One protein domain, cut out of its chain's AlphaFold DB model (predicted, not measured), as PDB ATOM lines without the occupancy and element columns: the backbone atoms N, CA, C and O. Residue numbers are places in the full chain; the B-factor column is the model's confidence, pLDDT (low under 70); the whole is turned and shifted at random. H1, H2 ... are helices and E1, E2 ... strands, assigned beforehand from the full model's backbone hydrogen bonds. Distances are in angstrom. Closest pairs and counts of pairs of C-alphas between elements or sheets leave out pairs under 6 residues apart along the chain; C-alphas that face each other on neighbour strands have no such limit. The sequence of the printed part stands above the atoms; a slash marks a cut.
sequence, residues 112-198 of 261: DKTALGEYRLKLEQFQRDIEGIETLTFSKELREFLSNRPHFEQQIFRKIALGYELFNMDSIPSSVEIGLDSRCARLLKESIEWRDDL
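AT A GLANCE: This is residues 112 to 198 of the 261 residues of an uncharacterized protein of viral metagenome (UniProt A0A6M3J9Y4). One helix, H3, makes the core of a small body, between a ribbon of two short strands, E1 and E2, and the helix H4, which packs on H3 at a slant with its residues 184 to 188. The short helix H2 sits by one end of H3, and the long helix H1 leads into the ribbon as an arm; residues 112 to 125, of which 113 to 125 belong to H1, stick out free. The printed part has 87 residues, with four named helices and two named strands in the order H1, E1, H2, H3, E2, H4; the sheet, E1 next to E2, is parallel. The class is mostly helix. The whole is loose, with a radius of gyration of the C-alphas of 15.2 A and spans of 44 by 31 by 22 A.

HOW THE PARTS SIT: H1, residues 113 to 131, touches no helix. A tight link of 3 residues joins it to E1, residues 135 to 138. E1 is the parallel neighbour of E2, residues 175 to 178, at 18 degrees; N 137 and O 176 are 2.9 A apart, within hydrogen-bond range, as are N 178 and O 137, also at 2.9 A. Between these strands come H2, residues 140 to 146, and H3, residues 151 to 168. E1, H2, H3 and E2 form a strand-helix-strand unit, two parallel neighbour strands with helices between them along the chain, and its crossover is left-handed. H2 and H3 are close but not clearly touching; their closest C-alphas, of Leu 146 and Gln 154, are 5.9 A apart. The closest C-alphas of H3 and E2, those of Leu 162 and Ile 178, are 6.1 A apart. H3 touches H4, residues 182 to 198, with residues 157 to 164 alone; the closest C-alphas, of Ala 161 and Cys 184, are 6.4 A apart. H3 and H4 run opposite ways at a steep tilt of 40 degrees. H1 and H3 are only just apart, at 8.4 A. Every O i to N i+4 pair is within hydrogen-bond range in H1, H2, H3 and H4.

IN THESE COORDINATES: H1 begins at C-alpha 113, (-68.048, 84.399, 151.946), and measures 27.3 A from first to last C-alpha. E1 measures 10.4 A, H2 10.0 A and E2 10.1 A. H3 begins at C-alpha 151, (-27.245, 73.973, 144.137), and measures 26.0 A. H4 measures 24.3 A and ends at C-alpha 198, (-30.679, 89.496, 154.470).

THE WHOLE: The two C-alphas farthest apart, those of Thr 114 and Asn 148, are 46.2 A apart. Without residues 112 to 125, the body spans 37 by 21 by 19 A. The printed part has no cut and no long link. The mean pLDDT of the printed part is 93.5, and no printed residue is under 70.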
ATOM      1  N   ASP A 112     -66.345  88.570 152.199       92.19
ATOM      2  CA  ASP A 112     -67.160  88.027 151.117       92.19
ATOM      3  C   ASP A 112     -67.056  86.498 151.120       92.19
ATOM      4  O   ASP A 112     -66.140  85.892 150.562       92.19
ATOM      5  N   LYS A 113     -68.006  85.858 151.804       93.75
ATOM      6  CA  LYS A 113     -68.048  84.399 151.946       93.75
ATOM      7  C   LYS A 113     -68.207  83.687 150.604       93.75
ATOM      8  O   LYS A 113     -67.713  82.569 150.471       93.75
ATOM      9  N   THR A 114     -68.882  84.310 149.638       93.69
ATOM     10  CA  THR A 114     -69.091  83.729 148.307       93.69
ATOM     11  C   THR A 114     -67.774  83.722 147.546       93.69
ATOM     12  O   THR A 114     -67.329  82.655 147.126       93.69
ATOM     13  N   ALA A 115     -67.091  84.869 147.476       92.94
ATOM     14  CA  ALA A 115     -65.782  84.968 146.833       92.94
ATOM     15  C   ALA A 115     -64.743  84.038 147.486       92.94
ATOM     16  O   ALA A 115     -63.967  83.383 146.793       92.94
ATOM     17  N   LEU A 116     -64.752  83.919 148.821       90.44
ATOM     18  CA  LEU A 116     -63.881  82.984 149.542       90.44
ATOM     19  C   LEU A 116     -64.202  81.517 149.223       90.44
ATOM     20  O   LEU A 116     -63.285  80.704 149.091       90.44
ATOM     21  N   GLY A 117     -65.485  81.171 149.087       92.75
ATOM     22  CA  GLY A 117     -65.922  79.839 148.673       92.75
ATOM     23  C   GLY A 117     -65.456  79.495 147.258       92.75
ATOM     24  O   GLY A 117     -64.872  78.436 147.042       92.75
ATOM     25  N   GLU A 118     -65.635  80.416 146.309       94.00
ATOM     26  CA  GLU A 118     -65.156  80.259 144.931       94.00
ATOM     27  C   GLU A 118     -63.633  80.134 144.863       94.00
ATOM     28  O   GLU A 118     -63.106  79.280 144.149       94.00
ATOM     29  N   TYR A 119     -62.915  80.955 145.629       90.12
ATOM     30  CA  TYR A 119     -61.461  80.887 145.710       90.12
ATOM     31  C   TYR A 119     -60.989  79.531 146.246       90.12
ATOM     32  O   TYR A 119     -60.081  78.925 145.677       90.12
ATOM     33  N   ARG A 120     -61.643  79.006 147.288       88.44
ATOM     34  CA  ARG A 120     -61.343  77.676 147.826       88.44
ATOM     35  C   ARG A 120     -61.572  76.574 146.792       88.44
ATOM     36  O   ARG A 120     -60.709  75.717 146.641       88.44
ATOM     37  N   LEU A 121     -62.682  76.620 146.056       90.38
ATOM     38  CA  LEU A 121     -62.960  75.658 144.985       90.38
ATOM     39  C   LEU A 121     -61.899  75.717 143.878       90.38
ATOM     40  O   LEU A 121     -61.456  74.674 143.403       90.38
ATOM     41  N   LYS A 122     -61.450  76.922 143.500       89.44
ATOM     42  CA  LYS A 122     -60.352  77.102 142.535       89.44
ATOM     43  C   LYS A 122     -59.041  76.508 143.043       89.44
ATOM     44  O   LYS A 122     -58.349  75.857 142.272       89.44
ATOM     45  N   LEU A 123     -58.713  76.685 144.324       86.88
ATOM     46  CA  LEU A 123     -57.520  76.078 144.924       86.88
ATOM     47  C   LEU A 123     -57.601  74.548 144.967       86.88
ATOM     48  O   LEU A 123     -56.622  73.881 144.649       86.88
ATOM     49  N   GLU A 124     -58.751  73.989 145.339       87.38
ATOM     50  CA  GLU A 124     -58.968  72.536 145.338       87.38
ATOM     51  C   GLU A 124     -58.877  71.962 143.916       87.38
ATOM     52  O   GLU A 124     -58.300  70.894 143.716       87.38
ATOM     53  N   GLN A 125     -59.391  72.682 142.913       89.12
ATOM     54  CA  GLN A 125     -59.232  72.300 141.511       89.12
ATOM     55  C   GLN A 125     -57.768  72.368 141.067       89.12
ATOM     56  O   GLN A 125     -57.260  71.388 140.539       89.12
ATOM     57  N   PHE A 126     -57.079  73.468 141.362       90.19
ATOM     58  CA  PHE A 126     -55.665  73.650 141.039       90.19
ATOM     59  C   PHE A 126     -54.787  72.536 141.627       90.19
ATOM     60  O   PHE A 126     -53.891  72.034 140.956       90.19
ATOM     61  N   GLN A 127     -55.071  72.092 142.857       87.00
ATOM     62  CA  GLN A 127     -54.378  70.948 143.457       87.00
ATOM     63  C   GLN A 127     -54.572  69.660 142.647       87.00
ATOM     64  O   GLN A 127     -53.598  68.947 142.416       87.00
ATOM     65  N   ARG A 128     -55.797  69.379 142.181       88.19
ATOM     66  CA  ARG A 128     -56.078  68.215 141.321       88.19
ATOM     67  C   ARG A 128     -55.387  68.319 139.965       88.19
ATOM     68  O   ARG A 128     -54.879  67.320 139.469       88.19
ATOM     69  N   ASP A 129     -55.346  69.513 139.387       90.12
ATOM     70  CA  ASP A 129     -54.711  69.742 138.089       90.12
ATOM     71  C   ASP A 129     -53.190  69.510 138.168       90.12
ATOM     72  O   ASP A 129     -52.603  68.914 137.267       90.12
ATOM     73  N   ILE A 130     -52.557  69.891 139.285       91.44
ATOM     74  CA  ILE A 130     -51.136  69.609 139.545       91.44
ATOM     75  C   ILE A 130     -50.863  68.105 139.672       91.44
ATOM     76  O   ILE A 130     -49.827  67.638 139.201       91.44
ATOM     77  N   GLU A 131     -51.764  67.335 140.292       89.56
ATOM     78  CA  GLU A 131     -51.615  65.874 140.412       89.56
ATOM     79  C   GLU A 131     -51.586  65.171 139.039       89.56
ATOM     80  O   GLU A 131     -51.060  64.064 138.934       89.56
ATOM     81  N   GLY A 132     -52.097  65.819 137.984       91.56
ATOM     82  CA  GLY A 132     -52.059  65.327 136.606       91.56
ATOM     83  C   GLY A 132     -50.737  65.548 135.859       91.56
ATOM     84  O   GLY A 132     -50.613  65.103 134.717       91.56
ATOM     85  N   ILE A 133     -49.750  66.230 136.455       95.12
ATOM     86  CA  ILE A 133     -48.440  66.447 135.827       95.12
ATOM     87  C   ILE A 133     -47.622  65.147 135.874       95.12
ATOM     88  O   ILE A 133     -47.233  64.673 136.939       95.12
ATOM     89  N   GLU A 134     -47.285  64.609 134.706       95.75
ATOM     90  CA  GLU A 134     -46.462  63.407 134.538       95.75
ATOM     91  C   GLU A 134     -44.993  63.749 134.269       95.75
ATOM     92  O   GLU A 134     -44.083  63.080 134.759       95.75
ATOM     93  N   THR A 135     -44.747  64.793 133.469       96.44
ATOM     94  CA  THR A 135     -43.400  65.207 133.059       96.44
ATOM     95  C   THR A 135     -43.182  66.684 133.349       96.44
ATOM     96  O   THR A 135     -43.965  67.532 132.933       96.44
ATOM     97  N   LEU A 136     -42.074  66.990 134.027       95.88
ATOM     98  CA  LEU A 136     -41.656  68.353 134.338       95.88
ATOM     99  C   LEU A 136     -40.239  68.607 133.817       95.88
ATOM    100  O   LEU A 136     -39.278  67.974 134.268       95.88
ATOM    101  N   THR A 137     -40.090  69.566 132.909       97.19
ATOM    102  CA  THR A 137     -38.793  70.015 132.394       97.19
ATOM    103  C   THR A 137     -38.545  71.482 132.734       97.19
ATOM    104  O   THR A 137     -39.450  72.241 133.067       97.19
ATOM    105  N   PHE A 138     -37.277  71.883 132.701       97.44
ATOM    106  CA  PHE A 138     -36.859  73.270 132.900       97.44
ATOM    107  C   PHE A 138     -36.098  73.712 131.659       97.44
ATOM    108  O   PHE A 138     -35.140  73.018 131.274       97.44
ATOM    109  N   SER A 139     -36.512  74.850 131.102       97.81
ATOM    110  CA  SER A 139     -35.913  75.499 129.934       97.81
ATOM    111  C   SER A 139     -34.413  75.748 130.117       97.81
ATOM    112  O   SER A 139     -33.885  75.797 131.237       97.81
ATOM    113  N   LYS A 140     -33.691  75.886 129.004       97.81
ATOM    114  CA  LYS A 140     -32.242  76.125 129.019       97.81
ATOM    115  C   LYS A 140     -31.920  77.493 129.628       97.81
ATOM    116  O   LYS A 140     -30.992  77.600 130.424       97.81
ATOM    117  N   GLU A 141     -32.730  78.492 129.318       97.88
ATOM    118  CA  GLU A 141     -32.615  79.877 129.764       97.88
ATOM    119  C   GLU A 141     -32.702  79.968 131.291       97.88
ATOM    120  O   GLU A 141     -31.861  80.602 131.928       97.88
ATOM    121  N   LEU A 142     -33.658  79.259 131.903       97.62
ATOM    122  CA  LEU A 142     -33.777  79.186 133.360       97.62
ATOM    123  C   LEU A 142     -32.556  78.514 134.005       97.62
ATOM    124  O   LEU A 142     -32.076  78.960 135.050       97.62
ATOM    125  N   ARG A 143     -32.018  77.454 133.389       96.75
ATOM    126  CA  ARG A 143     -30.804  76.782 133.887       96.75
ATOM    127  C   ARG A 143     -29.583  77.689 133.805       96.75
ATOM    128  O   ARG A 143     -28.802  77.732 134.752       96.75
ATOM    129  N   GLU A 144     -29.419  78.409 132.701       97.50
ATOM    130  CA  GLU A 144     -28.327  79.366 132.516       97.50
ATOM    131  C   GLU A 144     -28.441  80.531 133.502       97.50
ATOM    132  O   GLU A 144     -27.452  80.869 134.154       97.50
ATOM    133  N   PHE A 145     -29.648  81.068 133.709       97.50
ATOM    134  CA  PHE A 145     -29.915  82.126 134.687       97.50
ATOM    135  C   PHE A 145     -29.508  81.721 136.114       97.50
ATOM    136  O   PHE A 145     -28.909  82.510 136.845       97.50
ATOM    137  N   LEU A 146     -29.779  80.472 136.504       96.88
ATOM    138  CA  LEU A 146     -29.468  79.948 137.838       96.88
ATOM    139  C   LEU A 146     -28.065  79.324 137.956       96.88
ATOM    140  O   LEU A 146     -27.667  78.935 139.055       96.88
ATOM    141  N   SER A 147     -27.301  79.234 136.865       96.25
ATOM    142  CA  SER A 147     -26.040  78.473 136.801       96.25
ATOM    143  C   SER A 147     -24.970  78.943 137.791       96.25
ATOM    144  O   SER A 147     -24.240  78.126 138.347       96.25
ATOM    145  N   ASN A 148     -24.920  80.248 138.069       94.00
ATOM    146  CA  ASN A 148     -23.960  80.848 138.997       94.00
ATOM    147  C   ASN A 148     -24.382  80.742 140.470       94.00
ATOM    148  O   ASN A 148     -23.658  81.203 141.353       94.00
ATOM    149  N   ARG A 149     -25.555  80.165 140.758       94.31
ATOM    150  CA  ARG A 149     -26.078  80.024 142.120       94.31
ATOM    151  C   ARG A 149     -25.735  78.647 142.694       94.31
ATOM    152  O   ARG A 149     -25.730  77.659 141.955       94.31
ATOM    153  N   PRO A 150     -25.475  78.531 144.009       92.25
ATOM    154  CA  PRO A 150     -25.281  77.240 144.659       92.25
ATOM    155  C   PRO A 150     -26.475  76.302 144.460       92.25
ATOM    156  O   PRO A 150     -27.622  76.741 144.425       92.25
ATOM    157  N   HIS A 151     -26.220  74.992 144.415       90.38
ATOM    158  CA  HIS A 151     -27.245  73.973 144.137       90.38
ATOM    159  C   HIS A 151     -28.514  74.088 145.006       90.38
ATOM    160  O   HIS A 151     -29.615  73.874 144.507       90.38
ATOM    161  N   PHE A 152     -28.384  74.436 146.290       87.12
ATOM    162  CA  PHE A 152     -29.530  74.578 147.192       87.12
ATOM    163  C   PHE A 152     -30.396  75.796 146.838       87.12
ATOM    164  O   PHE A 152     -31.617  75.735 146.943       87.12
ATOM    165  N   GLU A 153     -29.787  76.880 146.357       91.31
ATOM    166  CA  GLU A 153     -30.514  78.067 145.899       91.31
ATOM    167  C   GLU A 153     -31.215  77.803 144.577       91.31
ATOM    168  O   GLU A 153     -32.369  78.185 144.409       91.31
ATOM    169  N   GLN A 154     -30.564  77.073 143.665       94.06
ATOM    170  CA  GLN A 154     -31.206  76.661 142.419       94.06
ATOM    171  C   GLN A 154     -32.505  75.894 142.695       94.06
ATOM    172  O   GLN A 154     -33.489  76.092 141.990       94.06
ATOM    173  N   GLN A 155     -32.550  75.048 143.729       89.75
ATOM    174  CA  GLN A 155     -33.782  74.352 144.110       89.75
ATOM    175  C   GLN A 155     -34.870  75.302 144.619       89.75
ATOM    176  O   GLN A 155     -36.030  75.127 144.254       89.75
ATOM    177  N   ILE A 156     -34.514  76.304 145.429       90.88
ATOM    178  CA  ILE A 156     -35.460  77.327 145.899       90.88
ATOM    179  C   ILE A 156     -36.032  78.093 144.703       90.88
ATOM    180  O   ILE A 156     -37.244  78.139 144.510       90.88
ATOM    181  N   PHE A 157     -35.164  78.639 143.857       94.94
ATOM    182  CA  PHE A 157     -35.574  79.489 142.743       94.94
ATOM    183  C   PHE A 157     -36.323  78.715 141.653       94.94
ATOM    184  O   PHE A 157     -37.257  79.247 141.058       94.94
ATOM    185  N   ARG A 158     -36.019  77.426 141.460       94.31
ATOM    186  CA  ARG A 158     -36.830  76.538 140.612       94.31
ATOM    187  C   ARG A 158     -38.254  76.368 141.132       94.31
ATOM    188  O   ARG A 158     -39.162  76.309 140.313       94.31
ATOM    189  N   LYS A 159     -38.469  76.298 142.454       91.75
ATOM    190  CA  LYS A 159     -39.821  76.224 143.038       91.75
ATOM    191  C   LYS A 159     -40.601  77.523 142.819       91.75
ATOM    192  O   LYS A 159     -41.791  77.458 142.534       91.75
ATOM    193  N   ILE A 160     -39.936  78.679 142.894       93.88
ATOM    194  CA  ILE A 160     -40.560  79.977 142.586       93.88
ATOM    195  C   ILE A 160     -40.963  80.040 141.110       93.88
ATOM    196  O   ILE A 160     -42.106  80.373 140.818       93.88
ATOM    197  N   ALA A 161     -40.057  79.678 140.195       96.81
ATOM    198  CA  ALA A 161     -40.346  79.651 138.760       96.81
ATOM    199  C   ALA A 161     -41.478  78.668 138.422       96.81
ATOM    200  O   ALA A 161     -42.393  79.018 137.687       96.81
ATOM    201  N   LEU A 162     -41.456  77.471 139.020       95.44
ATOM    202  CA  LEU A 162     -42.526  76.482 138.896       95.44
ATOM    203  C   LEU A 162     -43.873  77.058 139.341       95.44
ATOM    204  O   LEU A 162     -44.839  76.995 138.592       95.44
ATOM    205  N   GLY A 163     -43.930  77.634 140.546       93.44
ATOM    206  CA  GLY A 163     -45.150  78.245 141.061       93.44
ATOM    207  C   GLY A 163     -45.646  79.360 140.144       93.44
ATOM    208  O   GLY A 163     -46.807  79.351 139.754       93.44
ATOM    209  N   TYR A 164     -44.759  80.279 139.753       95.88
ATOM    210  CA  TYR A 164     -45.081  81.362 138.825       95.88
ATOM    211  C   TYR A 164     -45.703  80.838 137.529       95.88
ATOM    212  O   TYR A 164     -46.766  81.310 137.141       95.88
ATOM    213  N   GLU A 165     -45.068  79.863 136.880       95.50
ATOM    214  CA  GLU A 165     -45.549  79.330 135.608       95.50
ATOM    215  C   GLU A 165     -46.935  78.693 135.778       95.50
ATOM    216  O   GLU A 165     -47.875  79.078 135.088       95.50
ATOM    217  N   LEU A 166     -47.098  77.808 136.770       94.50
ATOM    218  CA  LEU A 166     -48.367  77.120 137.031       94.50
ATOM    219  C   LEU A 166     -49.511  78.094 137.350       94.50
ATOM    220  O   LEU A 166     -50.634  77.873 136.910       94.50
ATOM    221  N   PHE A 167     -49.244  79.181 138.082       91.56
ATOM    222  CA  PHE A 167     -50.258  80.193 138.403       91.56
ATOM    223  C   PHE A 167     -50.666  81.069 137.212       91.56
ATOM    224  O   PHE A 167     -51.703  81.729 137.288       91.56
ATOM    225  N   ASN A 168     -49.872  81.109 136.140       91.88
ATOM    226  CA  ASN A 168     -50.194  81.862 134.925       91.88
ATOM    227  C   ASN A 168     -50.796  80.987 133.815       91.88
ATOM    228  O   ASN A 168     -51.134  81.509 132.755       91.88
ATOM    229  N   MET A 169     -50.934  79.676 134.035       90.81
ATOM    230  CA  MET A 169     -51.574  78.769 133.085       90.81
ATOM    231  C   MET A 169     -53.093  78.767 133.270       90.81
ATOM    232  O   MET A 169     -53.592  78.613 134.382       90.81
ATOM    233  N   ASP A 170     -53.831  78.843 132.162       87.31
ATOM    234  CA  ASP A 170     -55.288  78.641 132.173       87.31
ATOM    235  C   ASP A 170     -55.661  77.169 132.424       87.31
ATOM    236  O   ASP A 170     -56.707  76.864 132.995       87.31
ATOM    237  N   SER A 171     -54.798  76.246 131.990       89.94
ATOM    238  CA  SER A 171     -54.934  74.805 132.197       89.94
ATOM    239  C   SER A 171     -53.558  74.157 132.303       89.94
ATOM    240  O   SER A 171     -52.686  74.456 131.485       89.94
ATOM    241  N   ILE A 172     -53.382  73.243 133.255       94.25
ATOM    242  CA  ILE A 172     -52.107  72.556 133.490       94.25
ATOM    243  C   ILE A 172     -52.049  71.276 132.633       94.25
ATOM    244  O   ILE A 172     -52.858  70.372 132.848       94.25
ATOM    245  N   PRO A 173     -51.137  71.172 131.646       93.88
ATOM    246  CA  PRO A 173     -50.969  69.955 130.855       93.88
ATOM    247  C   PRO A 173     -50.217  68.865 131.635       93.88
ATOM    248  O   PRO A 173     -49.511  69.145 132.601       93.88
ATOM    249  N   SER A 174     -50.282  67.615 131.162       94.38
ATOM    250  CA  SER A 174     -49.527  66.503 131.765       94.38
ATOM    251  C   SER A 174     -48.009  66.607 131.559       94.38
ATOM    252  O   SER A 174     -47.236  66.055 132.338       94.38
ATOM    253  N   SER A 175     -47.560  67.332 130.531       96.25
ATOM    254  CA  SER A 175     -46.149  67.648 130.297       96.25
ATOM    255  C   SER A 175     -45.942  69.154 130.363       96.25
ATOM    256  O   SER A 175     -46.414  69.882 129.490       96.25
ATOM    257  N   VAL A 176     -45.208  69.609 131.376       96.56
ATOM    258  CA  VAL A 176     -44.969  71.025 131.662       96.56
ATOM    259  C   VAL A 176     -43.489  71.353 131.471       96.56
ATOM    260  O   VAL A 176     -42.620  70.719 132.072       96.56
ATOM    261  N   GLU A 177     -43.202  72.380 130.675       96.62
ATOM    262  CA  GLU A 177     -41.883  73.012 130.624       96.62
ATOM    263  C   GLU A 177     -41.919  74.345 131.375       96.62
ATOM    264  O   GLU A 177     -42.755  75.199 131.098       96.62
ATOM    265  N   ILE A 178     -40.996  74.531 132.320       97.44
ATOM    266  CA  ILE A 178     -40.863  75.777 133.079       97.44
ATOM    267  C   ILE A 178     -39.915  76.724 132.348       97.44
ATOM    268  O   ILE A 178     -38.701  76.478 132.248       97.44
ATOM    269  N   GLY A 179     -40.496  77.803 131.829       95.94
ATOM    270  CA  GLY A 179     -39.812  78.864 131.106       95.94
ATOM    271  C   GLY A 179     -39.142  79.895 132.014       95.94
ATOM    272  O   GLY A 179     -39.128  79.791 133.241       95.94
ATOM    273  N   LEU A 180     -38.568  80.913 131.376       97.38
ATOM    274  CA  LEU A 180     -38.091  82.124 132.036       97.38
ATOM    275  C   LEU A 180     -38.509  83.341 131.210       97.38
ATOM    276  O   LEU A 180     -37.750  83.841 130.381       97.38
ATOM    277  N   ASP A 181     -39.728  83.822 131.436       96.50
ATOM    278  CA  ASP A 181     -40.155  85.099 130.871       96.50
ATOM    279  C   ASP A 181     -39.532  86.295 131.630       96.50
ATOM    280  O   ASP A 181     -38.900  86.161 132.684       96.50
ATOM    281  N   SER A 182     -39.725  87.503 131.093       97.19
ATOM    282  CA  SER A 182     -39.184  88.737 131.685       97.19
ATOM    283  C   SER A 182     -39.694  89.032 133.104       97.19
ATOM    284  O   SER A 182     -38.963  89.600 133.921       97.19
ATOM    285  N   ARG A 183     -40.932  88.646 133.425       96.56
ATOM    286  CA  ARG A 183     -41.549  88.892 134.730       96.56
ATOM    287  C   ARG A 183     -41.055  87.876 135.756       96.56
ATOM    288  O   ARG A 183     -40.702  88.286 136.858       96.56
ATOM    289  N   CYS A 184     -40.956  86.601 135.393       96.75
ATOM    290  CA  CYS A 184     -40.334  85.558 136.195       96.75
ATOM    291  C   CYS A 184     -38.871  85.905 136.483       96.75
ATOM    292  O   CYS A 184     -38.451  85.872 137.637       96.75
ATOM    293  N   ALA A 185     -38.106  86.322 135.470       97.50
ATOM    294  CA  ALA A 185     -36.718  86.747 135.648       97.50
ATOM    295  C   ALA A 185     -36.589  87.905 136.646       97.50
ATOM    296  O   ALA A 185     -35.703  87.884 137.502       97.50
ATOM    297  N   ARG A 186     -37.497  88.888 136.582       96.94
ATOM    298  CA  ARG A 186     -37.542  89.987 137.553       96.94
ATOM    299  C   ARG A 186     -37.839  89.486 138.968       96.94
ATOM    300  O   ARG A 186     -37.090  89.825 139.874       96.94
ATOM    301  N   LEU A 187     -38.867  88.654 139.150       95.50
ATOM    302  CA  LEU A 187     -39.235  88.107 140.465       95.50
ATOM    303  C   LEU A 187     -38.115  87.253 141.073       95.50
ATOM    304  O   LEU A 187     -37.837  87.341 142.267       95.50
ATOM    305  N   LEU A 188     -37.438  86.440 140.256       96.44
ATOM    306  CA  LEU A 188     -36.288  85.658 140.705       96.44
ATOM    307  C   LEU A 188     -35.120  86.559 141.101       96.44
ATOM    308  O   LEU A 188     -34.484  86.305 142.120       96.44
ATOM    309  N   LYS A 189     -34.852  87.617 140.328       96.19
ATOM    310  CA  LYS A 189     -33.811  88.595 140.654       96.19
ATOM    311  C   LYS A 189     -34.113  89.323 141.968       96.19
ATOM    312  O   LYS A 189     -33.226  89.404 142.805       96.19
ATOM    313  N   GLU A 190     -35.349  89.769 142.176       94.75
ATOM    314  CA  GLU A 190     -35.790  90.389 143.435       94.75
ATOM    315  C   GLU A 190     -35.632  89.419 144.617       94.75
ATOM    316  O   GLU A 190     -35.063  89.775 145.644       94.75
ATOM    317  N   SER A 191     -36.050  88.159 144.458       94.44
ATOM    318  CA  SER A 191     -35.903  87.139 145.505       94.44
ATOM    319  C   SER A 191     -34.439  86.839 145.845       94.44
ATOM    320  O   SER A 191     -34.092  86.636 147.010       94.44
ATOM    321  N   ILE A 192     -33.578  86.831 144.829       94.19
ATOM    322  CA  ILE A 192     -32.129  86.715 144.972       94.19
ATOM    323  C   ILE A 192     -31.560  87.911 145.744       94.19
ATOM    324  O   ILE A 192     -30.796  87.706 146.681       94.19
ATOM    325  N   GLU A 193     -31.938  89.137 145.379       92.75
ATOM    326  CA  GLU A 193     -31.466  90.361 146.035       92.75
ATOM    327  C   GLU A 193     -31.890  90.389 147.506       92.75
ATOM    328  O   GLU A 193     -31.047  90.560 148.380       92.75
ATOM    329  N   TRP A 194     -33.156  90.087 147.808       92.44
ATOM    330  CA  TRP A 194     -33.637  89.977 149.189       92.44
ATOM    331  C   TRP A 194     -32.861  88.949 150.004       92.44
ATOM    332  O   TRP A 194     -32.558  89.170 151.175       92.44
ATOM    333  N   ARG A 195     -32.540  87.808 149.392       91.00
ATOM    334  CA  ARG A 195     -31.751  86.761 150.036       91.00
ATOM    335  C   ARG A 195     -30.325  87.226 150.316       91.00
ATOM    336  O   ARG A 195     -29.853  87.044 151.437       91.00
ATOM    337  N   ASP A 196     -29.658  87.790 149.315       90.06
ATOM    338  CA  ASP A 196     -28.277  88.260 149.420       90.06
ATOM    339  C   ASP A 196     -28.180  89.385 150.480       90.06
ATOM    340  O   ASP A 196     -27.298  89.342 151.339       90.06
ATOM    341  N   ASP A 197     -29.146  90.310 150.510       88.38
ATOM    342  CA  ASP A 197     -29.218  91.418 151.471       88.38
ATOM    343  C   ASP A 197     -29.435  90.955 152.918       88.38
ATOM    344  O   ASP A 197     -28.778  91.456 153.837       88.38
ATOM    345  N   LEU A 198     -30.355  90.007 153.134       86.88
ATOM    346  CA  LEU A 198     -30.679  89.496 154.470       86.88
ATOM    347  C   LEU A 198     -29.572  88.603 155.037       86.88
ATOM    348  O   LEU A 198     -29.306  88.651 156.236       86.88
TER     349      LEU A 198